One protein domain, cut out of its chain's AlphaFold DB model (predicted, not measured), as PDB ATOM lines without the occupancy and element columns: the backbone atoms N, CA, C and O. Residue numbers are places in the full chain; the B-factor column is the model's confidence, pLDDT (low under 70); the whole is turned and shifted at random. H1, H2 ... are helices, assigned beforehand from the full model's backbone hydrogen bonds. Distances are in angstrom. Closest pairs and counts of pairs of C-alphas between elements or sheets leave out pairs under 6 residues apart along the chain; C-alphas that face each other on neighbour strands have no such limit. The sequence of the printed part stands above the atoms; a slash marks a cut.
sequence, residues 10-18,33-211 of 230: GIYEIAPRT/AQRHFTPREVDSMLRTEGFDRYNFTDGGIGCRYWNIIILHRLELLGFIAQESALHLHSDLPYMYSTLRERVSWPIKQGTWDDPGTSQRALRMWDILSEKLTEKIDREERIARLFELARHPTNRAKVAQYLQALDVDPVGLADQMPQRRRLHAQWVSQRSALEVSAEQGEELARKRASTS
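This is residues 10 to 18 and 33 to 211 of the 230 residues of an uncharacterized protein of Rachicladosporium sp. CCFEE 5018 (UniProt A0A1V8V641). Two long helices, H4 and H6, run side by side in opposite directions and make the long axis, while the short hairpin of H2 and H3 packs across H4, and H5 folds back on H4's last residues. H1 lies beyond H2 and touches no helix, and the loop of residues 94 to 104 reaches out to one side. The printed part has 188 residues, with six named helices, H1 to H6 in order, no named strand, and the class all helix. It is loose, with a radius of gyration of the C-alphas of 20.2 A, and spans 65 by 39 by 39 A.

H1, residues 39 to 48, is near H2, residues 63 to 76. H2 and H3, residues 84 to 91, form a hairpin, closest at C-alphas 72 and 85, 5.0 A apart. The hub is H4, residues 115 to 148; its residues 121 to 125 touch H2 about perpendicular at 82 degrees, closest at C-alphas 69 and 121, 6.3 A. H4 and H5, residues 152 to 164, form a hairpin, closest at C-alphas 145 and 158, 6.0 A. H6, residues 172 to 211, touches H4 at a shallow tilt of 24 degrees, opposite ways, closest at C-alphas 136 and 183, 6.1 A. Every O i to N i+4 pair is within hydrogen-bond range in H1, H2, H3 and H4, but 7 of 9 in H5 and 34 of 36 in H6.

H1 begins at C-alpha 39 (194.987, 154.984, 190.102). H4 measures 49.3 A and H6 56.7 A, with a kink of 36 degrees near residue 179; H6 ends at C-alpha 211 (205.704, 122.872, 180.410).

Residues 19 to 32 are not printed, and C-alphas 18 and 33 are 26.1 A apart. The links H1 to H2 and H3 to H4 are long. Twelve residues are under pLDDT 70, among them 96 to 100.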
ATOM      1  N   GLY A  10     194.322 136.290 181.034       62.84
ATOM      2  CA  GLY A  10     193.842 137.598 181.447       62.84
ATOM      3  C   GLY A  10     194.982 138.576 181.657       62.84
ATOM      4  O   GLY A  10     195.750 138.462 182.610       62.84
ATOM      5  N   ILE A  11     195.037 139.602 180.812       71.50
ATOM      6  CA  ILE A  11     195.929 140.744 181.020       71.50
ATOM      7  C   ILE A  11     195.109 141.897 181.590       71.50
ATOM      8  O   ILE A  11     194.057 142.270 181.058       71.50
ATOM      9  N   TYR A  12     195.588 142.472 182.688       74.56
ATOM     10  CA  TYR A  12     195.038 143.707 183.222       74.56
ATOM     11  C   TYR A  12     195.311 144.878 182.265       74.56
ATOM     12  O   TYR A  12     196.457 145.202 181.942       74.56
ATOM     13  N   GLU A  13     194.239 145.550 181.845       75.25
ATOM     14  CA  GLU A  13     194.283 146.682 180.924       75.25
ATOM     15  C   GLU A  13     193.444 147.847 181.469       75.25
ATOM     16  O   GLU A  13     192.267 147.688 181.805       75.25
ATOM     17  N   ILE A  14     194.034 149.045 181.500       71.75
ATOM     18  CA  ILE A  14     193.300 150.293 181.724       71.75
ATOM     19  C   ILE A  14     192.940 150.866 180.356       71.75
ATOM     20  O   ILE A  14     193.776 151.480 179.695       71.75
ATOM     21  N   ALA A  15     191.686 150.695 179.947       71.00
ATOM     22  CA  ALA A  15     191.169 151.237 178.696       71.00
ATOM     23  C   ALA A  15     189.859 152.009 178.929       71.00
ATOM     24  O   ALA A  15     189.008 151.547 179.696       71.00
ATOM     25  N   PRO A  16     189.647 153.159 178.261       63.72
ATOM     26  CA  PRO A  16     188.344 153.811 178.252       63.72
ATOM     27  C   PRO A  16     187.329 152.896 177.552       63.72
ATOM     28  O   PRO A  16     187.532 152.480 176.413       63.72
ATOM     29  N   ARG A  17     186.233 152.560 178.238       60.97
ATOM     30  CA  ARG A  17     185.168 151.694 177.712       60.97
ATOM     31  C   ARG A  17     183.854 152.472 177.688       60.97
ATOM     32  O   ARG A  17     183.397 152.943 178.726       60.97
ATOM     33  N   THR A  18     183.230 152.570 176.517       52.19
ATOM     34  CA  THR A  18     181.858 153.075 176.377       52.19
ATOM     35  C   THR A  18     180.912 151.884 176.480       52.19
ATOM     36  O   THR A  18     180.726 151.138 175.521       52.19
ATOM     37  N   ALA A  33     188.483 154.884 201.075       92.69
ATOM     38  CA  ALA A  33     189.923 155.053 201.132       92.69
ATOM     39  C   ALA A  33     190.357 155.485 202.543       92.69
ATOM     40  O   ALA A  33     189.805 156.428 203.111       92.69
ATOM     41  N   GLN A  34     191.360 154.809 203.103       95.88
ATOM     42  CA  GLN A  34     191.964 155.160 204.400       95.88
ATOM     43  C   GLN A  34     193.053 156.227 204.257       95.88
ATOM     44  O   GLN A  34     193.395 156.921 205.212       95.88
ATOM     45  N   ARG A  35     193.585 156.380 203.043       93.75
ATOM     46  CA  ARG A  35     194.525 157.434 202.675       93.75
ATOM     47  C   ARG A  35     194.293 157.865 201.240       93.75
ATOM     48  O   ARG A  35     193.691 157.141 200.454       93.75
ATOM     49  N   HIS A  36     194.843 159.015 200.873       92.81
ATOM     50  CA  HIS A  36     194.925 159.383 199.468       92.81
ATOM     51  C   HIS A  36     195.851 158.409 198.731       92.81
ATOM     52  O   HIS A  36     196.979 158.158 199.164       92.81
ATOM     53  N   PHE A  37     195.353 157.858 197.630       93.62
ATOM     54  CA  PHE A  37     196.122 157.112 196.644       93.62
ATOM     55  C   PHE A  37     195.558 157.411 195.253       93.62
ATOM     56  O   PHE A  37     194.417 157.853 195.097       93.62
ATOM     57  N   THR A  38     196.375 157.202 194.236       92.62
ATOM     58  CA  THR A  38     196.052 157.459 192.837       92.62
ATOM     59  C   THR A  38     195.839 156.145 192.088       92.62
ATOM     60  O   THR A  38     196.439 155.128 192.445       92.62
ATOM     61  N   PRO A  39     195.071 156.148 190.985       90.12
ATOM     62  CA  PRO A  39     194.987 154.984 190.102       90.12
ATOM     63  C   PRO A  39     196.360 154.490 189.618       90.12
ATOM     64  O   PRO A  39     196.557 153.294 189.446       90.12
ATOM     65  N   ARG A  40     197.336 155.398 189.459       92.69
ATOM     66  CA  ARG A  40     198.712 155.057 189.071       92.69
ATOM     67  C   ARG A  40     199.452 154.253 190.141       92.69
ATOM     68  O   ARG A  40     200.218 153.369 189.789       92.69
ATOM     69  N   GLU A  41     199.245 154.545 191.425       94.44
ATOM     70  CA  GLU A  41     199.843 153.744 192.505       94.44
ATOM     71  C   GLU A  41     199.292 152.314 192.503       94.44
ATOM     72  O   GLU A  41     200.051 151.372 192.722       94.44
ATOM     73  N   VAL A  42     198.000 152.143 192.204       93.94
ATOM     74  CA  VAL A  42     197.379 150.815 192.081       93.94
ATOM     75  C   VAL A  42     197.904 150.073 190.850       93.94
ATOM     76  O   VAL A  42     198.333 148.933 190.984       93.94
ATOM     77  N   ASP A  43     197.938 150.714 189.676       93.12
ATOM     78  CA  ASP A  43     198.505 150.123 188.450       93.12
ATOM     79  C   ASP A  43     199.973 149.718 188.644       93.12
ATOM     80  O   ASP A  43     200.359 148.596 188.320       93.12
ATOM     81  N   SER A  44     200.779 150.595 189.254       94.94
ATOM     82  CA  SER A  44     202.172 150.292 189.573       94.94
ATOM     83  C   SER A  44     202.277 149.081 190.495       94.94
ATOM     84  O   SER A  44     203.089 148.203 190.226       94.94
ATOM     85  N   MET A  45     201.465 149.007 191.555       95.38
ATOM     86  CA  MET A  45     201.448 147.857 192.462       95.38
ATOM     87  C   MET A  45     201.138 146.565 191.704       95.38
ATOM     88  O   MET A  45     201.915 145.618 191.801       95.38
ATOM     89  N   LEU A  46     200.082 146.556 190.885       94.62
ATOM     90  CA  LEU A  46     199.679 145.369 190.132       94.62
ATOM     91  C   LEU A  46     200.812 144.856 189.238       94.62
ATOM     92  O   LEU A  46     201.133 143.673 189.289       94.62
ATOM     93  N   ARG A  47     201.459 145.749 188.484       93.94
ATOM     94  CA  ARG A  47     202.553 145.389 187.566       93.94
ATOM     95  C   ARG A  47     203.820 144.964 188.291       93.94
ATOM     96  O   ARG A  47     204.435 143.966 187.938       93.94
ATOM     97  N   THR A  48     204.236 145.724 189.304       94.69
ATOM     98  CA  THR A  48     205.491 145.438 190.024       94.69
ATOM     99  C   THR A  48     205.417 144.159 190.848       94.69
ATOM    100  O   THR A  48     206.442 143.519 191.072       94.69
ATOM    101  N   GLU A  49     204.219 143.773 191.285       94.69
ATOM    102  CA  GLU A  49     203.996 142.567 192.078       94.69
ATOM    103  C   GLU A  49     203.462 141.387 191.255       94.69
ATOM    104  O   GLU A  49     203.167 140.349 191.847       94.69
ATOM    105  N   GLY A  50     203.360 141.531 189.927       93.31
ATOM    106  CA  GLY A  50     202.955 140.481 188.982       93.31
ATOM    107  C   GLY A  50     201.462 140.136 188.983       93.31
ATOM    108  O   GLY A  50     201.047 139.157 188.368       93.31
ATOM    109  N   PHE A  51     200.627 140.930 189.655       94.25
ATOM    110  CA  PHE A  51     199.177 140.722 189.721       94.25
ATOM    111  C   PHE A  51     198.423 141.138 188.446       94.25
ATOM    112  O   PHE A  51     197.210 140.921 188.358       94.25
ATOM    113  N   ASP A  52     199.110 141.740 187.473       91.62
ATOM    114  CA  ASP A  52     198.560 142.180 186.188       91.62
ATOM    115  C   ASP A  52     198.411 141.054 185.151       91.62
ATOM    116  O   ASP A  52     197.713 141.247 184.154       91.62
ATOM    117  N   ARG A  53     199.014 139.883 185.398       89.69
ATOM    118  CA  ARG A  53     198.922 138.692 184.541       89.69
ATOM    119  C   ARG A  53     198.264 137.540 185.283       89.69
ATOM    120  O   ARG A  53     198.888 136.885 186.118       89.69
ATOM    121  N   TYR A  54     196.981 137.337 185.022       88.38
ATOM    122  CA  TYR A  54     196.168 136.367 185.735       88.38
ATOM    123  C   TYR A  54     195.299 135.580 184.772       88.38
ATOM    124  O   TYR A  54     194.473 136.139 184.054       88.38
ATOM    125  N   ASN A  55     195.429 134.268 184.836       84.50
ATOM    126  CA  ASN A  55     194.703 133.356 183.982       84.50
ATOM    127  C   ASN A  55     193.477 132.853 184.731       84.50
ATOM    128  O   ASN A  55     193.556 132.317 185.841       84.50
ATOM    129  N   PHE A  56     192.317 133.096 184.133       82.06
ATOM    130  CA  PHE A  56     191.032 132.733 184.699       82.06
ATOM    131  C   PHE A  56     190.838 131.217 184.655       82.06
ATOM    132  O   PHE A  56     191.542 130.492 183.975       82.06
ATOM    133  N   THR A  57     189.843 130.715 185.375       77.38
ATOM    134  CA  THR A  57     189.310 129.381 185.085       77.38
ATOM    135  C   THR A  57     188.351 129.447 183.901       77.38
ATOM    136  O   THR A  57     187.772 130.513 183.651       77.38
ATOM    137  N   ASP A  58     188.054 128.300 183.288       71.12
ATOM    138  CA  ASP A  58     187.035 128.163 182.240       71.12
ATOM    139  C   ASP A  58     185.745 128.935 182.558       71.12
ATOM    140  O   ASP A  58     185.231 128.932 183.688       71.12
ATOM    141  N   GLY A  59     185.233 129.637 181.543       69.81
ATOM    142  CA  GLY A  59     184.054 130.498 181.654       69.81
ATOM    143  C   GLY A  59     184.291 131.831 182.378       69.81
ATOM    144  O   GLY A  59     183.320 132.479 182.768       69.81
ATOM    145  N   GLY A  60     185.547 132.239 182.607       68.50
ATOM    146  CA  GLY A  60     185.891 133.540 183.205       68.50
ATOM    147  C   GLY A  60     185.525 133.670 184.691       68.50
ATOM    148  O   GLY A  60     185.482 134.772 185.246       68.50
ATOM    149  N   ILE A  61     185.234 132.551 185.363       74.94
ATOM    150  CA  ILE A  61     184.707 132.529 186.739       74.94
ATOM    151  C   ILE A  61     185.759 132.999 187.758       74.94
ATOM    152  O   ILE A  61     185.403 133.578 188.790       74.94
ATOM    153  N   GLY A  62     187.045 132.838 187.430       80.31
ATOM    154  CA  GLY A  62     188.177 133.207 188.284       80.31
ATOM    155  C   GLY A  62     188.307 134.700 188.604       80.31
ATOM    156  O   GLY A  62     189.121 135.072 189.446       80.31
ATOM    157  N   CYS A  63     187.516 135.576 187.979       83.06
ATOM    158  CA  CYS A  63     187.580 137.015 188.234       83.06
ATOM    159  C   CYS A  63     187.221 137.389 189.674       83.06
ATOM    160  O   CYS A  63     187.760 138.357 190.206       83.06
ATOM    161  N   ARG A  64     186.359 136.612 190.338       87.44
ATOM    162  CA  ARG A  64     185.995 136.852 191.741       87.44
ATOM    163  C   ARG A  64     187.192 136.678 192.671       87.44
ATOM    164  O   ARG A  64     187.429 137.544 193.507       87.44
ATOM    165  N   TYR A  65     187.957 135.604 192.476       89.25
ATOM    166  CA  TYR A  65     189.170 135.336 193.244       89.25
ATOM    167  C   TYR A  65     190.196 136.456 193.062       89.25
ATOM    168  O   TYR A  65     190.645 137.031 194.051       89.25
ATOM    169  N   TRP A  66     190.465 136.855 191.814       91.94
ATOM    170  CA  TRP A  66     191.378 137.963 191.524       91.94
ATOM    171  C   TRP A  66     190.975 139.248 192.258       91.94
ATOM    172  O   TRP A  66     191.795 139.829 192.961       91.94
ATOM    173  N   ASN A  67     189.698 139.653 192.189       92.12
ATOM    174  CA  ASN A  67     189.230 140.865 192.870       92.12
ATOM    175  C   ASN A  67     189.436 140.804 194.391       92.12
ATOM    176  O   ASN A  67     189.847 141.799 194.982       92.12
ATOM    177  N   ILE A  68     189.193 139.652 195.023       93.69
ATOM    178  CA  ILE A  68     189.410 139.475 196.469       93.69
ATOM    179  C   ILE A  68     190.890 139.612 196.816       93.69
ATOM    180  O   ILE A  68     191.227 140.307 197.774       93.69
ATOM    181  N   ILE A  69     191.768 138.996 196.025       95.69
ATOM    182  CA  ILE A  69     193.216 139.060 196.229       95.69
ATOM    183  C   ILE A  69     193.738 140.489 196.068       95.69
ATOM    184  O   ILE A  69     194.465 140.974 196.937       95.69
ATOM    185  N   ILE A  70     193.324 141.201 195.015       95.62
ATOM    186  CA  ILE A  70     193.723 142.601 194.820       95.62
ATOM    187  C   ILE A  70     193.203 143.467 195.960       95.62
ATOM    188  O   ILE A  70     193.953 144.276 196.509       95.62
ATOM    189  N   LEU A  71     191.942 143.285 196.354       95.69
ATOM    190  CA  LEU A  71     191.363 144.059 197.440       95.69
ATOM    191  C   LEU A  71     192.116 143.804 198.749       95.69
ATOM    192  O   LEU A  71     192.484 144.760 199.421       95.69
ATOM    193  N   HIS A  72     192.447 142.549 199.064       96.31
ATOM    194  CA  HIS A  72     193.242 142.224 200.249       96.31
ATOM    195  C   HIS A  72     194.632 142.862 200.195       96.31
ATOM    196  O   HIS A  72     195.112 143.405 201.191       96.31
ATOM    197  N   ARG A  73     195.263 142.897 199.016       96.19
ATOM    198  CA  ARG A  73     196.541 143.591 198.852       96.19
ATOM    199  C   ARG A  73     196.427 145.087 199.152       96.19
ATOM    200  O   ARG A  73     197.295 145.638 199.829       96.19
ATOM    201  N   LEU A  74     195.346 145.734 198.719       96.31
ATOM    202  CA  LEU A  74     195.071 147.139 199.038       96.31
ATOM    203  C   LEU A  74     194.870 147.367 200.547       96.31
ATOM    204  O   LEU A  74     195.313 148.394 201.066       96.31
ATOM    205  N   GLU A  75     194.262 146.420 201.270       96.12
ATOM    206  CA  GLU A  75     194.169 146.479 202.739       96.12
ATOM    207  C   GLU A  75     195.545 146.423 203.400       96.12
ATOM    208  O   GLU A  75     195.834 147.212 204.299       96.12
ATOM    209  N   LEU A  76     196.404 145.500 202.953       95.12
ATOM    210  CA  LEU A  76     197.753 145.320 203.500       95.12
ATOM    211  C   LEU A  76     198.630 146.559 203.289       95.12
ATOM    212  O   LEU A  76     199.491 146.858 204.113       95.12
ATOM    213  N   LEU A  77     198.392 147.303 202.207       95.31
ATOM    214  CA  LEU A  77     199.064 148.570 201.918       95.31
ATOM    215  C   LEU A  77     198.417 149.780 202.622       95.31
ATOM    216  O   LEU A  77     198.904 150.908 202.484       95.31
ATOM    217  N   GLY A  78     197.319 149.571 203.355       95.88
ATOM    218  CA  GLY A  78     196.583 150.618 204.064       95.88
ATOM    219  C   GLY A  78     195.841 151.589 203.145       95.88
ATOM    220  O   GLY A  78     195.610 152.733 203.529       95.88
ATOM    221  N   PHE A  79     195.513 151.180 201.915       95.94
ATOM    222  CA  PHE A  79     194.778 152.032 200.968       95.94
ATOM    223  C   PHE A  79     193.295 152.073 201.337       95.94
ATOM    224  O   PHE A  79     192.651 153.112 201.202       95.94
ATOM    225  N   ILE A  80     192.776 150.956 201.843       96.25
ATOM    226  CA  ILE A  80     191.377 150.756 202.235       96.25
ATOM    227  C   ILE A  80     191.289 150.123 203.629       96.25
ATOM    228  O   ILE A  80     192.298 149.710 204.203       96.25
ATOM    229  N   ALA A  81     190.079 150.090 204.193       95.25
ATOM    230  CA  ALA A  81     189.833 149.561 205.531       95.25
ATOM    231  C   ALA A  81     190.144 148.058 205.622       95.25
ATOM    232  O   ALA A  81     189.929 147.318 204.665       95.25
ATOM    233  N   GLN A  82     190.596 147.604 206.792       93.81
ATOM    234  CA  GLN A  82     190.742 146.174 207.072       93.81
ATOM    235  C   GLN A  82     189.389 145.453 206.955       93.81
ATOM    236  O   GLN A  82     188.352 146.029 207.273       93.81
ATOM    237  N   GLU A  83     189.424 144.183 206.546       91.94
ATOM    238  CA  GLU A  83     188.260 143.302 206.343       91.94
ATOM    239  C   GLU A  83     187.347 143.621 205.140       91.94
ATOM    240  O   GLU A  83     186.404 142.870 204.885       91.94
ATOM    241  N   SER A  84     187.643 144.655 204.355       94.00
ATOM    242  CA  SER A  84     187.085 144.903 203.017       94.00
ATOM    243  C   SER A  84     187.124 143.673 202.094       94.00
ATOM    244  O   SER A  84     186.125 143.349 201.459       94.00
ATOM    245  N   ALA A  85     188.239 142.945 202.029       93.75
ATOM    246  CA  ALA A  85     188.399 141.739 201.216       93.75
ATOM    247  C   ALA A  85     187.516 140.589 201.700       93.75
ATOM    248  O   ALA A  85     186.915 139.879 200.895       93.75
ATOM    249  N   LEU A  86     187.377 140.449 203.018       90.75
ATOM    250  CA  LEU A  86     186.485 139.462 203.621       90.75
ATOM    251  C   LEU A  86     185.007 139.827 203.406       90.75
ATOM    252  O   LEU A  86     184.168 138.950 203.184       90.75
ATOM    253  N   HIS A  87     184.689 141.124 203.429       89.44
ATOM    254  CA  HIS A  87     183.373 141.634 203.062       89.44
ATOM    255  C   HIS A  87     183.065 141.333 201.592       89.44
ATOM    256  O   HIS A  87     182.039 140.724 201.302       89.44
ATOM    257  N   LEU A  88     183.998 141.624 200.680       89.88
ATOM    258  CA  LEU A  88     183.846 141.310 199.262       89.88
ATOM    259  C   LEU A  88     183.682 139.802 199.022       89.88
ATOM    260  O   LEU A  88     182.801 139.385 198.272       89.88
ATOM    261  N   HIS A  89     184.477 138.970 199.702       87.50
ATOM    262  CA  HIS A  89     184.318 137.514 199.677       87.50
ATOM    263  C   HIS A  89     182.926 137.072 200.148       87.50
ATOM    264  O   HIS A  89     182.426 136.038 199.714       87.50
ATOM    265  N   SER A  90     182.266 137.854 201.003       82.00
ATOM    266  CA  SER A  90     180.931 137.510 201.476       82.00
ATOM    267  C   SER A  90     179.829 137.736 200.439       82.00
ATOM    268  O   SER A  90     178.797 137.058 200.500       82.00
ATOM    269  N   ASP A  91     180.055 138.653 199.497       81.94
ATOM    270  CA  ASP A  91     179.073 139.086 198.500       81.94
ATOM    271  C   ASP A  91     179.336 138.505 197.101       81.94
ATOM    272  O   ASP A  91     178.405 138.172 196.369       81.94
ATOM    273  N   LEU A  92     180.596 138.297 196.714       80.75
ATOM    274  CA  LEU A  92     180.936 137.744 195.399       80.75
ATOM    275  C   LEU A  92     180.434 136.319 195.089       80.75
ATOM    276  O   LEU A  92     180.263 136.040 193.896       80.75
ATOM    277  N   PRO A  93     180.149 135.424 196.059       76.62
ATOM    278  CA  PRO A  93     179.568 134.110 195.796       76.62
ATOM    279  C   PRO A  93     178.134 134.143 195.263       76.62
ATOM    280  O   PRO A  93     177.470 133.112 195.257       76.62
ATOM    281  N   TYR A  94     177.610 135.296 194.848       75.62
ATOM    282  CA  TYR A  94     176.269 135.423 194.299       75.62
ATOM    283  C   TYR A  94     176.296 136.073 192.914       75.62
ATOM    284  O   TYR A  94     177.063 136.994 192.631       75.62
ATOM    285  N   MET A  95     175.440 135.588 192.016       70.81
ATOM    286  CA  MET A  95     175.081 136.314 190.803       70.81
ATOM    287  C   MET A  95     173.925 137.257 191.105       70.81
ATOM    288  O   MET A  95     172.841 136.825 191.509       70.81
ATOM    289  N   TYR A  96     174.163 138.541 190.867       63.22
ATOM    290  CA  TYR A  96     173.172 139.593 191.008       63.22
ATOM    291  C   TYR A  96     172.560 139.852 189.631       63.22
ATOM    292  O   TYR A  96     173.187 140.426 188.745       63.22
ATOM    293  N   SER A  97     171.337 139.369 189.427       61.84
ATOM    294  CA  SER A  97     170.489 139.809 188.323       61.84
ATOM    295  C   SER A  97     169.430 140.728 188.910       61.84
ATOM    296  O   SER A  97     168.781 140.365 189.886       61.84
ATOM    297  N   THR A  98     169.219 141.896 188.305       57.56
ATOM    298  CA  THR A  98     168.201 142.870 188.740       57.56
ATOM    299  C   THR A  98     166.780 142.294 188.756       57.56
ATOM    300  O   THR A  98     165.898 142.841 189.411       57.56
ATOM    301  N   LEU A  99     166.556 141.179 188.051       64.00
ATOM    302  CA  LEU A  99     165.251 140.552 187.850       64.00
ATOM    303  C   LEU A  99     165.096 139.193 188.552       64.00
ATOM    304  O   LEU A  99     164.044 138.567 188.410       64.00
ATOM    305  N   ARG A 100     166.122 138.684 189.248       63.00
ATOM    306  CA  ARG A 100     166.092 137.340 189.855       63.00
ATOM    307  C   ARG A 100     166.651 137.340 191.271       63.00
ATOM    308  O   ARG A 100     167.475 138.172 191.633       63.00
ATOM    309  N   GLU A 101     166.216 136.360 192.057       71.75
ATOM    310  CA  GLU A 101     166.842 136.068 193.344       71.75
ATOM    311  C   GLU A 101     168.329 135.736 193.164       71.75
ATOM    312  O   GLU A 101     168.755 135.224 192.125       71.75
ATOM    313  N   ARG A 102     169.122 136.047 194.194       72.69
ATOM    314  CA  ARG A 102     170.566 135.804 194.212       72.69
ATOM    315  C   ARG A 102     170.829 134.312 194.036       72.69
ATOM    316  O   ARG A 102     170.405 133.505 194.860       72.69
ATOM    317  N   VAL A 103     171.565 133.955 192.990       74.81
ATOM    318  CA  VAL A 103     171.974 132.566 192.752       74.81
ATOM    319  C   VAL A 103     173.390 132.389 193.269       74.81
ATOM    320  O   VAL A 103     174.276 133.145 192.877       74.81
ATOM    321  N   SER A 104     173.594 131.402 194.143       78.31
ATOM    322  CA  SER A 104     174.931 131.032 194.610       78.31
ATOM    323  C   SER A 104     175.814 130.636 193.427       78.31
ATOM    324  O   SER A 104     175.393 129.879 192.550       78.31
ATOM    325  N   TRP A 105     177.030 131.161 193.397       77.44
ATOM    326  CA  TRP A 105     178.021 130.922 192.367       77.44
ATOM    327  C   TRP A 105     179.390 130.726 193.015       77.44
ATOM    328  O   TRP A 105     179.850 131.616 193.731       77.44
ATOM    329  N   PRO A 106     180.062 129.588 192.783       79.25
ATOM    330  CA  PRO A 106     181.327 129.308 193.438       79.25
ATOM    331  C   PRO A 106     182.406 130.300 192.995       79.25
ATOM    332  O   PRO A 106     182.464 130.721 191.835       79.25
ATOM    333  N   ILE A 107     183.290 130.637 193.928       83.94
ATOM    334  CA  ILE A 107     184.544 131.314 193.617       83.94
ATOM    335  C   ILE A 107     185.529 130.225 193.213       83.94
ATOM    336  O   ILE A 107     185.740 129.275 193.962       83.94
ATOM    337  N   LYS A 108     186.113 130.353 192.024       84.31
ATOM    338  CA  LYS A 108     187.166 129.458 191.544       84.31
ATOM    339  C   LYS A 108     188.490 130.207 191.519       84.31
ATOM    340  O   LYS A 108     188.507 131.365 191.092       84.31
ATOM    341  N   GLN A 109     189.567 129.562 191.947       88.25
ATOM    342  CA  GLN A 109     190.905 130.123 191.811       88.25
ATOM    343  C   GLN A 109     191.408 129.930 190.386       88.25
ATOM    344  O   GLN A 109     191.383 128.825 189.858       88.25
ATOM    345  N   GLY A 110     191.841 131.020 189.766       86.00
ATOM    346  CA  GLY A 110     192.738 130.981 188.620       86.00
ATOM    347  C   GLY A 110     194.194 131.002 189.079       86.00
ATOM    348  O   GLY A 110     194.495 130.818 190.259       86.00
ATOM    349  N   THR A 111     195.099 131.265 188.148       85.44
ATOM    350  CA  THR A 111     196.548 131.163 188.361       85.44
ATOM    351  C   THR A 111     197.260 132.410 187.851       85.44
ATOM    352  O   THR A 111     196.798 133.040 186.906       85.44
ATOM    353  N   TRP A 112     198.397 132.768 188.447       88.12
ATOM    354  CA  TRP A 112     199.271 133.820 187.914       88.12
ATOM    355  C   TRP A 112     200.429 133.204 187.141       88.12
ATOM    356  O   TRP A 112     200.905 132.128 187.508       88.12
ATOM    357  N   ASP A 113     200.893 133.914 186.116       85.88
ATOM    358  CA  ASP A 113     202.018 133.474 185.280       85.88
ATOM    359  C   ASP A 113     203.330 133.409 186.077       85.88
ATOM    360  O   ASP A 113     204.134 132.503 185.889       85.88
ATOM    361  N   ASP A 114     203.543 134.356 186.997       88.31
ATOM    362  CA  ASP A 114     204.715 134.373 187.875       88.31
ATOM    363  C   ASP A 114     204.498 133.463 189.106       88.31
ATOM    364  O   ASP A 114     203.588 133.722 189.912       88.31
ATOM    365  N   PRO A 115     205.355 132.445 189.342       87.50
ATOM    366  CA  PRO A 115     205.253 131.569 190.511       87.50
ATOM    367  C   PRO A 115     205.314 132.325 191.843       87.50
ATOM    368  O   PRO A 115     204.619 131.973 192.800       87.50
ATOM    369  N   GLY A 116     206.112 133.398 191.912       91.44
ATOM    370  CA  GLY A 116     206.213 134.236 193.106       91.44
ATOM    371  C   GLY A 116     204.891 134.932 193.440       91.44
ATOM    372  O   GLY A 116     204.506 135.016 194.610       91.44
ATOM    373  N   THR A 117     204.178 135.396 192.418       92.94
ATOM    374  CA  THR A 117     202.854 136.017 192.521       92.94
ATOM    375  C   THR A 117     201.814 135.002 192.957       92.94
ATOM    376  O   THR A 117     201.078 135.270 193.909       92.94
ATOM    377  N   SER A 118     201.817 133.811 192.357       88.88
ATOM    378  CA  SER A 118     200.933 132.712 192.760       88.88
ATOM    379  C   SER A 118     201.103 132.362 194.243       88.88
ATOM    380  O   SER A 118     200.124 132.322 194.986       88.88
ATOM    381  N   GLN A 119     202.340 132.231 194.734       89.69
ATOM    382  CA  GLN A 119     202.592 131.985 196.161       89.69
ATOM    383  C   GLN A 119     202.147 133.144 197.065       89.69
ATOM    384  O   GLN A 119     201.671 132.914 198.179       89.69
ATOM    385  N   ARG A 120     202.313 134.402 196.631       94.44
ATOM    386  CA  ARG A 120     201.807 135.566 197.380       94.44
ATOM    387  C   ARG A 120     200.284 135.538 197.475       94.44
ATOM    388  O   ARG A 120     199.757 135.800 198.554       94.44
ATOM    389  N   ALA A 121     199.603 135.218 196.380       93.00
ATOM    390  CA  ALA A 121     198.153 135.108 196.343       93.00
ATOM    391  C   ALA A 121     197.624 133.988 197.242       93.00
ATOM    392  O   ALA A 121     196.702 134.237 198.014       93.00
ATOM    393  N   LEU A 122     198.258 132.812 197.224       90.06
ATOM    394  CA  LEU A 122     197.906 131.705 198.120       90.06
ATOM    395  C   LEU A 122     198.036 132.107 199.590       90.06
ATOM    396  O   LEU A 122     197.073 132.000 200.335       90.06
ATOM    397  N   ARG A 123     199.163 132.714 199.990       91.94
ATOM    398  CA  ARG A 123     199.323 133.215 201.369       91.94
ATOM    399  C   ARG A 123     198.250 134.233 201.757       91.94
ATOM    400  O   ARG A 123     197.780 134.243 202.889       91.94
ATOM    401  N   MET A 124     197.880 135.116 200.833       94.31
ATOM    402  CA  MET A 124     196.798 136.078 201.049       94.31
ATOM    403  C   MET A 124     195.439 135.387 201.215       94.31
ATOM    404  O   MET A 124     194.641 135.802 202.054       94.31
ATOM    405  N   TRP A 125     195.187 134.324 200.457       91.12
ATOM    406  CA  TRP A 125     193.989 133.503 200.589       91.12
ATOM    407  C   TRP A 125     193.935 132.745 201.917       91.12
ATOM    408  O   TRP A 125     192.881 132.714 202.557       91.12
ATOM    409  N   ASP A 126     195.065 132.205 202.371       89.81
ATOM    410  CA  ASP A 126     195.181 131.517 203.661       89.81
ATOM    411  C   ASP A 126     194.853 132.470 204.813       89.81
ATOM    412  O   ASP A 126     193.998 132.165 205.641       89.81
ATOM    413  N   ILE A 127     195.419 133.682 204.799       91.56
ATOM    414  CA  ILE A 127     195.127 134.721 205.802       91.56
ATOM    415  C   ILE A 127     193.629 135.063 205.828       91.56
ATOM    416  O   ILE A 127     193.043 135.237 206.900       91.56
ATOM    417  N   LEU A 128     192.983 135.182 204.665       90.94
ATOM    418  CA  LEU A 128     191.539 135.435 204.598       90.94
ATOM    419  C   LEU A 128     190.728 134.258 205.154       90.94
ATOM    420  O   LEU A 128     189.739 134.480 205.860       90.94
ATOM    421  N   SER A 129     191.155 133.030 204.868       89.00
ATOM    422  CA  SER A 129     190.524 131.797 205.351       89.00
ATOM    423  C   SER A 129     190.652 131.646 206.868       89.00
ATOM    424  O   SER A 129     189.672 131.309 207.543       89.00
ATOM    425  N   GLU A 130     191.816 131.975 207.428       90.94
ATOM    426  CA  GLU A 130     192.059 132.037 208.872       90.94
ATOM    427  C   GLU A 130     191.151 133.079 209.533       90.94
ATOM    428  O   GLU A 130     190.388 132.741 210.440       90.94
ATOM    429  N   LYS A 131     191.124 134.316 209.018       91.44
ATOM    430  CA  LYS A 131     190.244 135.382 209.535       91.44
ATOM    431  C   LYS A 131     188.763 134.996 209.489       91.44
ATOM    432  O   LYS A 131     188.012 135.304 210.418       91.44
ATOM    433  N   LEU A 132     188.314 134.331 208.421       89.69
ATOM    434  CA  LEU A 132     186.936 133.840 208.338       89.69
ATOM    435  C   LEU A 132     186.667 132.769 209.403       89.69
ATOM    436  O   LEU A 132     185.622 132.803 210.054       89.69
ATOM    437  N   THR A 133     187.611 131.851 209.605       90.06
ATOM    438  CA  THR A 133     187.518 130.798 210.626       90.06
ATOM    439  C   THR A 133     187.431 131.396 212.027       90.06
ATOM    440  O   THR A 133     186.525 131.046 212.780       90.06
ATOM    441  N   GLU A 134     188.264 132.386 212.344       91.88
ATOM    442  CA  GLU A 134     188.202 133.111 213.617       91.88
ATOM    443  C   GLU A 134     186.838 133.781 213.841       91.88
ATOM    444  O   GLU A 134     186.285 133.723 214.946       91.88
ATOM    445  N   LYS A 135     186.246 134.385 212.798       91.38
ATOM    446  CA  LYS A 135     184.894 134.968 212.881       91.38
ATOM    447  C   LYS A 135     183.823 133.910 213.132       91.38
ATOM    448  O   LYS A 135     182.942 134.134 213.967       91.38
ATOM    449  N   ILE A 136     183.896 132.771 212.445       90.06
ATOM    450  CA  ILE A 136     182.982 131.637 212.642       90.06
ATOM    451  C   ILE A 136     183.074 131.141 214.087       90.06
ATOM    452  O   ILE A 136     182.054 131.091 214.781       90.06
ATOM    453  N   ASP A 137     184.283 130.862 214.567       93.31
ATOM    454  CA  ASP A 137     184.534 130.341 215.912       93.31
ATOM    455  C   ASP A 137     184.080 131.321 216.998       93.31
ATOM    456  O   ASP A 137     183.478 130.926 218.009       93.31
ATOM    457  N   ARG A 138     184.307 132.623 216.784       93.69
ATOM    458  CA  ARG A 138     183.815 133.680 217.673       93.69
ATOM    459  C   ARG A 138     182.291 133.642 217.786       93.69
ATOM    460  O   ARG A 138     181.769 133.672 218.903       93.69
ATOM    461  N   GLU A 139     181.568 133.560 216.673       92.75
ATOM    462  CA  GLU A 139     180.100 133.513 216.696       92.75
ATOM    463  C   GLU A 139     179.562 132.218 217.304       92.75
ATOM    464  O   GLU A 139     178.598 132.264 218.076       92.75
ATOM    465  N   GLU A 140     180.208 131.076 217.059       93.12
ATOM    466  CA  GLU A 140     179.853 129.826 217.737       93.12
ATOM    467  C   GLU A 140     180.000 129.944 219.250       93.12
ATOM    468  O   GLU A 140     179.115 129.531 220.006       93.12
ATOM    469  N   ARG A 141     181.109 130.526 219.711       95.56
ATOM    470  CA  ARG A 141     181.348 130.749 221.137       95.56
ATOM    471  C   ARG A 141     180.260 131.631 221.738       95.56
ATOM    472  O   ARG A 141     179.769 131.329 222.827       95.56
ATOM    473  N   ILE A 142     179.849 132.678 221.032       94.12
ATOM    474  CA  ILE A 142     178.795 133.592 221.483       94.12
ATOM    475  C   ILE A 142     177.439 132.888 221.523       94.12
ATOM    476  O   ILE A 142     176.720 133.014 222.517       94.12
ATOM    477  N   ALA A 143     177.115 132.073 220.519       92.69
ATOM    478  CA  ALA A 143     175.902 131.263 220.518       92.69
ATOM    479  C   ALA A 143     175.871 130.271 221.693       92.69
ATOM    480  O   ALA A 143     174.856 130.174 222.385       92.69
ATOM    481  N   ARG A 144     176.986 129.586 221.983       95.31
ATOM    482  CA  ARG A 144     177.097 128.673 223.138       95.31
ATOM    483  C   ARG A 144     176.938 129.416 224.465       95.31
ATOM    484  O   ARG A 144     176.219 128.949 225.346       95.31
ATOM    485  N   LEU A 145     177.573 130.581 224.608       95.25
ATOM    486  CA  LEU A 145     177.427 131.440 225.785       95.25
ATOM    487  C   LEU A 145     175.968 131.876 225.974       95.25
ATOM    488  O   LEU A 145     175.433 131.764 227.076       95.25
ATOM    489  N   PHE A 146     175.298 132.292 224.899       93.38
ATOM    490  CA  PHE A 146     173.888 132.670 224.936       93.38
ATOM    491  C   PHE A 146     172.982 131.524 225.414       93.38
ATOM    492  O   PHE A 146     172.123 131.731 226.273       93.38
ATOM    493  N   GLU A 147     173.202 130.302 224.924       93.94
ATOM    494  CA  GLU A 147     172.466 129.120 225.390       93.94
ATOM    495  C   GLU A 147     172.735 128.833 226.880       93.94
ATOM    496  O   GLU A 147     171.798 128.591 227.641       93.94
ATOM    497  N   LEU A 148     173.986 128.961 227.343       95.00
ATOM    498  CA  LEU A 148     174.338 128.796 228.760       95.00
ATOM    499  C   LEU A 148     173.668 129.834 229.673       95.00
ATOM    500  O   LEU A 148     173.290 129.495 230.799       95.00
ATOM    501  N   ALA A 149     173.484 131.074 229.204       93.88
ATOM    502  CA  ALA A 149     172.816 132.147 229.950       93.88
ATOM    503  C   ALA A 149     171.314 131.907 230.179       93.88
ATOM    504  O   ALA A 149     170.700 132.587 231.013       93.88
ATOM    505  N   ARG A 150     170.706 130.919 229.502       92.75
ATOM    506  CA  ARG A 150     169.329 130.495 229.802       92.75
ATOM    507  C   ARG A 150     169.193 129.998 231.239       92.75
ATOM    508  O   ARG A 150     168.152 130.217 231.856       92.75
ATOM    509  N   HIS A 151     170.255 129.420 231.800       95.94
ATOM    510  CA  HIS A 151     170.309 129.038 233.207       95.94
ATOM    511  C   HIS A 151     170.627 130.259 234.086       95.94
ATOM    512  O   HIS A 151     171.699 130.852 233.935       95.94
ATOM    513  N   PRO A 152     169.752 130.635 235.043       95.50
ATOM    514  CA  PRO A 152     169.939 131.834 235.864       95.50
ATOM    515  C   PRO A 152     171.281 131.887 236.604       95.50
ATOM    516  O   PRO A 152     171.885 132.950 236.703       95.50
ATOM    517  N   THR A 153     171.776 130.734 237.058       97.25
ATOM    518  CA  THR A 153     173.051 130.586 237.778       97.25
ATOM    519  C   THR A 153     174.277 130.939 236.933       97.25
ATOM    520  O   THR A 153     175.306 131.317 237.484       97.25
ATOM    521  N   ASN A 154     174.174 130.867 235.603       96.19
ATOM    522  CA  ASN A 154     175.285 131.128 234.688       96.19
ATOM    523  C   ASN A 154     175.314 132.569 234.165       96.19
ATOM    524  O   ASN A 154     176.325 132.980 233.599       96.19
ATOM    525  N   ARG A 155     174.240 133.351 234.341       94.31
ATOM    526  CA  ARG A 155     174.066 134.657 233.677       94.31
ATOM    527  C   ARG A 155     175.196 135.642 233.957       94.31
ATOM    528  O   ARG A 155     175.726 136.222 233.018       94.31
ATOM    529  N   ALA A 156     175.591 135.799 235.221       94.94
ATOM    530  CA  ALA A 156     176.651 136.737 235.600       94.94
ATOM    531  C   ALA A 156     178.008 136.356 234.982       94.94
ATOM    532  O   ALA A 156     178.695 137.200 234.413       94.94
ATOM    533  N   LYS A 157     178.359 135.066 235.029       96.56
ATOM    534  CA  LYS A 157     179.602 134.544 234.444       96.56
ATOM    535  C   LYS A 157     179.598 134.658 232.917       96.56
ATOM    536  O   LYS A 157     180.597 135.049 232.323       96.56
ATOM    537  N   VAL A 158     178.473 134.342 232.276       96.38
ATOM    538  CA  VAL A 158     178.326 134.484 230.824       96.38
ATOM    539  C   VAL A 158     178.435 135.947 230.398       96.38
ATOM    540  O   VAL A 158     179.129 136.224 229.425       96.38
ATOM    541  N   ALA A 159     177.816 136.880 231.125       94.38
ATOM    542  CA  ALA A 159     177.916 138.306 230.819       94.38
ATOM    543  C   ALA A 159     179.376 138.792 230.822       94.38
ATOM    544  O   ALA A 159     179.775 139.494 229.899       94.38
ATOM    545  N   GLN A 160     180.195 138.341 231.781       95.50
ATOM    546  CA  GLN A 160     181.635 138.639 231.809       95.50
ATOM    547  C   GLN A 160     182.371 138.086 230.578       95.50
ATOM    548  O   GLN A 160     183.206 138.774 229.998       95.50
ATOM    549  N   TYR A 161     182.057 136.859 230.146       97.00
ATOM    550  CA  TYR A 161     182.674 136.292 228.941       97.00
ATOM    551  C   TYR A 161     182.229 136.981 227.653       97.00
ATOM    552  O   TYR A 161     183.043 137.126 226.746       97.00
ATOM    553  N   LEU A 162     180.965 137.395 227.556       94.81
ATOM    554  CA  LEU A 162     180.467 138.160 226.412       94.81
ATOM    555  C   LEU A 162     181.148 139.530 226.341       94.81
ATOM    556  O   LEU A 162     181.647 139.895 225.281       94.81
ATOM    557  N   GLN A 163     181.288 140.223 227.475       94.81
ATOM    558  CA  GLN A 163     182.050 141.472 227.551       94.81
ATOM    559  C   GLN A 163     183.515 141.285 227.139       94.81
ATOM    560  O   GLN A 163     184.047 142.101 226.397       94.81
ATOM    561  N   ALA A 164     184.159 140.184 227.544       95.38
ATOM    562  CA  ALA A 164     185.528 139.869 227.124       95.38
ATOM    563  C   ALA A 164     185.666 139.583 225.613       95.38
ATOM    564  O   ALA A 164     186.773 139.629 225.086       95.38
ATOM    565  N   LEU A 165     184.563 139.278 224.922       93.62
ATOM    566  CA  LEU A 165     184.502 139.130 223.464       93.62
ATOM    567  C   LEU A 165     184.059 140.418 222.756       93.62
ATOM    568  O   LEU A 165     183.791 140.370 221.555       93.62
ATOM    569  N   ASP A 166     183.953 141.531 223.485       95.38
ATOM    570  CA  ASP A 166     183.399 142.800 223.006       95.38
ATOM    571  C   ASP A 166     181.961 142.643 222.478       95.38
ATOM    572  O   ASP A 166     181.598 143.055 221.377       95.38
ATOM    573  N   VAL A 167     181.135 141.924 223.244       93.31
ATOM    574  CA  VAL A 167     179.712 141.722 222.961       93.31
ATOM    575  C   VAL A 167     178.904 142.297 224.106       93.31
ATOM    576  O   VAL A 167     178.986 141.808 225.236       93.31
ATOM    577  N   ASP A 168     178.071 143.286 223.799       92.12
ATOM    578  CA  ASP A 168     177.075 143.767 224.747       92.12
ATOM    579  C   ASP A 168     176.003 142.680 224.959       92.12
ATOM    580  O   ASP A 168     175.336 142.269 224.002       92.12
ATOM    581  N   PRO A 169     175.829 142.155 226.187       89.81
ATOM    582  CA  PRO A 169     174.759 141.205 226.466       89.81
ATOM    583  C   PRO A 169     173.358 141.836 226.361       89.81
ATOM    584  O   PRO A 169     172.375 141.096 226.242       89.81
ATOM    585  N   VAL A 170     173.232 143.166 226.416       91.19
ATOM    586  CA  VAL A 170     171.950 143.871 226.290       91.19
ATOM    587  C   VAL A 170     171.439 143.775 224.850       91.19
ATOM    588  O   VAL A 170     172.143 144.078 223.895       91.19
ATOM    589  N   GLY A 171     170.197 143.312 224.678       87.50
ATOM    590  CA  GLY A 171     169.595 143.119 223.350       87.50
ATOM    591  C   GLY A 171     170.169 141.939 222.553       87.50
ATOM    592  O   GLY A 171     169.720 141.681 221.438       87.50
ATOM    593  N   LEU A 172     171.110 141.168 223.118       87.81
ATOM    594  CA  LEU A 172     171.726 140.030 222.429       87.81
ATOM    595  C   LEU A 172     170.683 139.005 221.962       87.81
ATOM    596  O   LEU A 172     170.800 138.469 220.864       87.81
ATOM    597  N   ALA A 173     169.639 138.764 222.765       89.56
ATOM    598  CA  ALA A 173     168.553 137.849 222.415       89.56
ATOM    599  C   ALA A 173     167.846 138.241 221.109       89.56
ATOM    600  O   ALA A 173     167.585 137.368 220.280       89.56
ATOM    601  N   ASP A 174     167.610 139.538 220.905       91.56
ATOM    602  CA  ASP A 174     166.956 140.072 219.709       91.56
ATOM    603  C   ASP A 174     167.879 139.991 218.482       91.56
ATOM    604  O   ASP A 174     167.418 139.820 217.354       91.56
ATOM    605  N   GLN A 175     169.197 140.036 218.700       88.50
ATOM    606  CA  GLN A 175     170.211 139.920 217.649       88.50
ATOM    607  C   GLN A 175     170.503 138.467 217.240       88.50
ATOM    608  O   GLN A 175     170.942 138.219 216.113       88.50
ATOM    609  N   MET A 176     170.267 137.480 218.116       91.19
ATOM    610  CA  MET A 176     170.631 136.075 217.867       91.19
ATOM    611  C   MET A 176     170.100 135.497 216.543       91.19
ATOM    612  O   MET A 176     170.862 134.781 215.887       91.19
ATOM    613  N   PRO A 177     168.856 135.770 216.094       92.12
ATOM    614  CA  PRO A 177     168.388 135.293 214.794       92.12
ATOM    615  C   PRO A 177     169.240 135.799 213.624       92.12
ATOM    616  O   PRO A 177     169.589 135.017 212.740       92.12
ATOM    617  N   GLN A 178     169.614 137.082 213.630       88.44
ATOM    618  CA  GLN A 178     170.467 137.668 212.596       88.44
ATOM    619  C   GLN A 178     171.881 137.086 212.656       88.44
ATOM    620  O   GLN A 178     172.419 136.680 211.628       88.44
ATOM    621  N   ARG A 179     172.456 136.965 213.856       90.06
ATOM    622  CA  ARG A 179     173.797 136.393 214.052       90.06
ATOM    623  C   ARG A 179     173.891 134.941 213.601       90.06
ATOM    624  O   ARG A 179     174.851 134.576 212.941       90.06
ATOM    625  N   ARG A 180     172.865 134.125 213.871       89.50
ATOM    626  CA  ARG A 180     172.787 132.738 213.374       89.50
ATOM    627  C   ARG A 180     172.740 132.667 211.849       89.50
ATOM    628  O   ARG A 180     173.364 131.782 211.276       89.50
ATOM    629  N   ARG A 181     172.026 133.590 211.192       86.88
ATOM    630  CA  ARG A 181     172.020 133.680 209.722       86.88
ATOM    631  C   ARG A 181     173.403 134.041 209.180       86.88
ATOM    632  O   ARG A 181     173.861 133.376 208.260       86.88
ATOM    633  N   LEU A 182     174.064 135.037 209.774       82.75
ATOM    634  CA  LEU A 182     175.427 135.434 209.399       82.75
ATOM    635  C   LEU A 182     176.431 134.297 209.619       82.75
ATOM    636  O   LEU A 182     177.219 133.999 208.732       82.75
ATOM    637  N   HIS A 183     176.355 133.602 210.756       87.69
ATOM    638  CA  HIS A 183     177.197 132.441 211.044       87.69
ATOM    639  C   HIS A 183     177.006 131.324 210.013       87.69
ATOM    640  O   HIS A 183     177.985 130.851 209.446       87.69
ATOM    641  N   ALA A 184     175.761 130.956 209.693       85.75
ATOM    642  CA  ALA A 184     175.483 129.956 208.662       85.75
ATOM    643  C   ALA A 184     176.008 130.379 207.277       85.75
ATOM    644  O   ALA A 184     176.545 129.551 206.538       85.75
ATOM    645  N   GLN A 185     175.896 131.669 206.942       84.00
ATOM    646  CA  GLN A 185     176.466 132.233 205.720       84.00
ATOM    647  C   GLN A 185     177.998 132.097 205.704       84.00
ATOM    648  O   GLN A 185     178.550 131.628 204.712       84.00
ATOM    649  N   TRP A 186     178.682 132.433 206.799       85.25
ATOM    650  CA  TRP A 186     180.138 132.306 206.912       85.25
ATOM    651  C   TRP A 186     180.615 130.855 206.857       85.25
ATOM    652  O   TRP A 186     181.589 130.559 206.172       85.25
ATOM    653  N   VAL A 187     179.904 129.925 207.499       85.31
ATOM    654  CA  VAL A 187     180.205 128.486 207.399       85.31
ATOM    655  C   VAL A 187     180.101 128.012 205.949       85.31
ATOM    656  O   VAL A 187     181.010 127.349 205.456       85.31
ATOM    657  N   SER A 188     179.041 128.407 205.236       82.06
ATOM    658  CA  SER A 188     178.896 128.094 203.808       82.06
ATOM    659  C   SER A 188     180.023 128.693 202.962       82.06
ATOM    660  O   SER A 188     180.442 128.085 201.980       82.06
ATOM    661  N   GLN A 189     180.497 129.884 203.318       78.94
ATOM    662  CA  GLN A 189     181.598 130.564 202.638       78.94
ATOM    663  C   GLN A 189     182.944 129.887 202.889       78.94
ATOM    664  O   GLN A 189     183.734 129.784 201.957       78.94
ATOM    665  N   ARG A 190     183.201 129.374 204.099       83.00
ATOM    666  CA  ARG A 190     184.434 128.629 204.395       83.00
ATOM    667  C   ARG A 190     184.565 127.398 203.504       83.00
ATOM    668  O   ARG A 190     185.603 127.206 202.888       83.00
ATOM    669  N   SER A 191     183.487 126.633 203.346       76.12
ATOM    670  CA  SER A 191     183.487 125.491 202.424       76.12
ATOM    671  C   SER A 191     183.734 125.907 200.969       76.12
ATOM    672  O   SER A 191     184.359 125.167 200.218       76.12
ATOM    673  N   ALA A 192     183.287 127.100 200.558       72.75
ATOM    674  CA  ALA A 192     183.596 127.624 199.228       72.75
ATOM    675  C   ALA A 192     185.080 128.011 199.077       72.75
ATOM    676  O   ALA A 192     185.636 127.803 198.000       72.75
ATOM    677  N   LEU A 193     185.722 128.531 200.134       75.75
ATOM    678  CA  LEU A 193     187.162 128.830 200.146       75.75
ATOM    679  C   LEU A 193     188.009 127.563 199.994       75.75
ATOM    680  O   LEU A 193     188.934 127.556 199.184       75.75
ATOM    681  N   GLU A 194     187.666 126.510 200.743       76.75
ATOM    682  CA  GLU A 194     188.361 125.212 200.735       76.75
ATOM    683  C   GLU A 194     188.337 124.592 199.328       76.75
ATOM    684  O   GLU A 194     189.385 124.288 198.762       76.75
ATOM    685  N   VAL A 195     187.156 124.533 198.699       74.25
ATOM    686  CA  VAL A 195     187.002 124.026 197.320       74.25
ATOM    687  C   VAL A 195     187.782 124.873 196.308       74.25
ATOM    688  O   VAL A 195     188.312 124.347 195.330       74.25
ATOM    689  N   SER A 196     187.852 126.189 196.518       74.62
ATOM    690  CA  SER A 196     188.609 127.087 195.642       74.62
ATOM    691  C   SER A 196     190.112 126.805 195.703       74.62
ATOM    692  O   SER A 196     190.765 126.782 194.661       74.62
ATOM    693  N   ALA A 197     190.647 126.575 196.907       73.38
ATOM    694  CA  ALA A 197     192.066 126.305 197.129       73.38
ATOM    695  C   ALA A 197     192.509 124.995 196.466       73.38
ATOM    696  O   ALA A 197     193.486 124.984 195.717       73.38
ATOM    697  N   GLU A 198     191.731 123.922 196.637       77.31
ATOM    698  CA  GLU A 198     192.003 122.628 195.995       77.31
ATOM    699  C   GLU A 198     192.054 122.748 194.459       77.31
ATOM    700  O   GLU A 198     192.934 122.179 193.809       77.31
ATOM    701  N   GLN A 199     191.145 123.537 193.872       76.38
ATOM    702  CA  GLN A 199     191.107 123.788 192.427       76.38
ATOM    703  C   GLN A 199     192.327 124.572 191.932       76.38
ATOM    704  O   GLN A 199     192.874 124.242 190.877       76.38
ATOM    705  N   GLY A 200     192.761 125.595 192.674       72.56
ATOM    706  CA  GLY A 200     193.942 126.386 192.326       72.56
ATOM    707  C   GLY A 200     195.219 125.546 192.329       72.56
ATOM    708  O   GLY A 200     196.014 125.619 191.390       72.56
ATOM    709  N   GLU A 201     195.383 124.682 193.333       74.69
ATOM    710  CA  GLU A 201     196.515 123.752 193.412       74.69
ATOM    711  C   GLU A 201     196.513 122.711 192.287       74.69
ATOM    712  O   GLU A 201     197.573 122.336 191.781       74.69
ATOM    713  N   GLU A 202     195.341 122.207 191.893       79.31
ATOM    714  CA  GLU A 202     195.223 121.283 190.761       79.31
ATOM    715  C   GLU A 202     195.597 121.964 189.437       79.31
ATOM    716  O   GLU A 202     196.351 121.395 188.646       79.31
ATOM    717  N   LEU A 203     195.119 123.191 189.204       74.94
ATOM    718  CA  LEU A 203     195.444 123.969 188.002       74.94
ATOM    719  C   LEU A 203     196.937 124.299 187.917       74.94
ATOM    720  O   LEU A 203     197.536 124.146 186.852       74.94
ATOM    721  N   ALA A 204     197.550 124.699 189.033       72.44
ATOM    722  CA  ALA A 204     198.984 124.963 189.093       72.44
ATOM    723  C   ALA A 204     199.810 123.703 188.771       72.44
ATOM    724  O   ALA A 204     200.759 123.777 187.993       72.44
ATOM    725  N   ARG A 205     199.416 122.538 189.310       78.12
ATOM    726  CA  ARG A 205     200.074 121.254 189.015       78.12
ATOM    727  C   ARG A 205     199.968 120.863 187.544       78.12
ATOM    728  O   ARG A 205     200.978 120.485 186.965       78.12
ATOM    729  N   LYS A 206     198.780 120.984 186.940       78.88
ATOM    730  CA  LYS A 206     198.576 120.671 185.512       78.88
ATOM    731  C   LYS A 206     199.470 121.513 184.604       78.88
ATOM    732  O   LYS A 206     200.018 120.993 183.646       78.88
ATOM    733  N   ARG A 207     199.646 122.796 184.921       71.44
ATOM    734  CA  ARG A 207     200.510 123.684 184.132       71.44
ATOM    735  C   ARG A 207     201.986 123.339 184.254       71.44
ATOM    736  O   ARG A 207     202.670 123.333 183.243       71.44
ATOM    737  N   ALA A 208     202.444 123.024 185.465       74.69
ATOM    738  CA  ALA A 208     203.820 122.587 185.672       74.69
ATOM    739  C   ALA A 208     204.131 121.295 184.897       74.69
ATOM    740  O   ALA A 208     205.216 121.174 184.360       74.69
ATOM    741  N   SER A 209     203.177 120.360 184.785       75.69
ATOM    742  CA  SER A 209     203.388 119.148 183.977       75.69
ATOM    743  C   SER A 209     203.382 119.400 182.470       75.69
ATOM    744  O   SER A 209     204.068 118.694 181.753       75.69
ATOM    745  N   THR A 210     202.617 120.378 181.974       72.25
ATOM    746  CA  THR A 210     202.556 120.656 180.528       72.25
ATOM    747  C   THR A 210     203.790 121.405 180.024       72.25
ATOM    748  O   THR A 210     204.148 121.219 178.871       72.25
ATOM    749  N   SER A 211     204.464 122.214 180.855       63.56
ATOM    750  CA  SER A 211     205.704 122.872 180.410       63.56
ATOM    751  C   SER A 211     206.867 121.903 180.222       63.56
ATOM    752  O   SER A 211     207.741 122.190 179.419       63.56
TER     753      SER A 211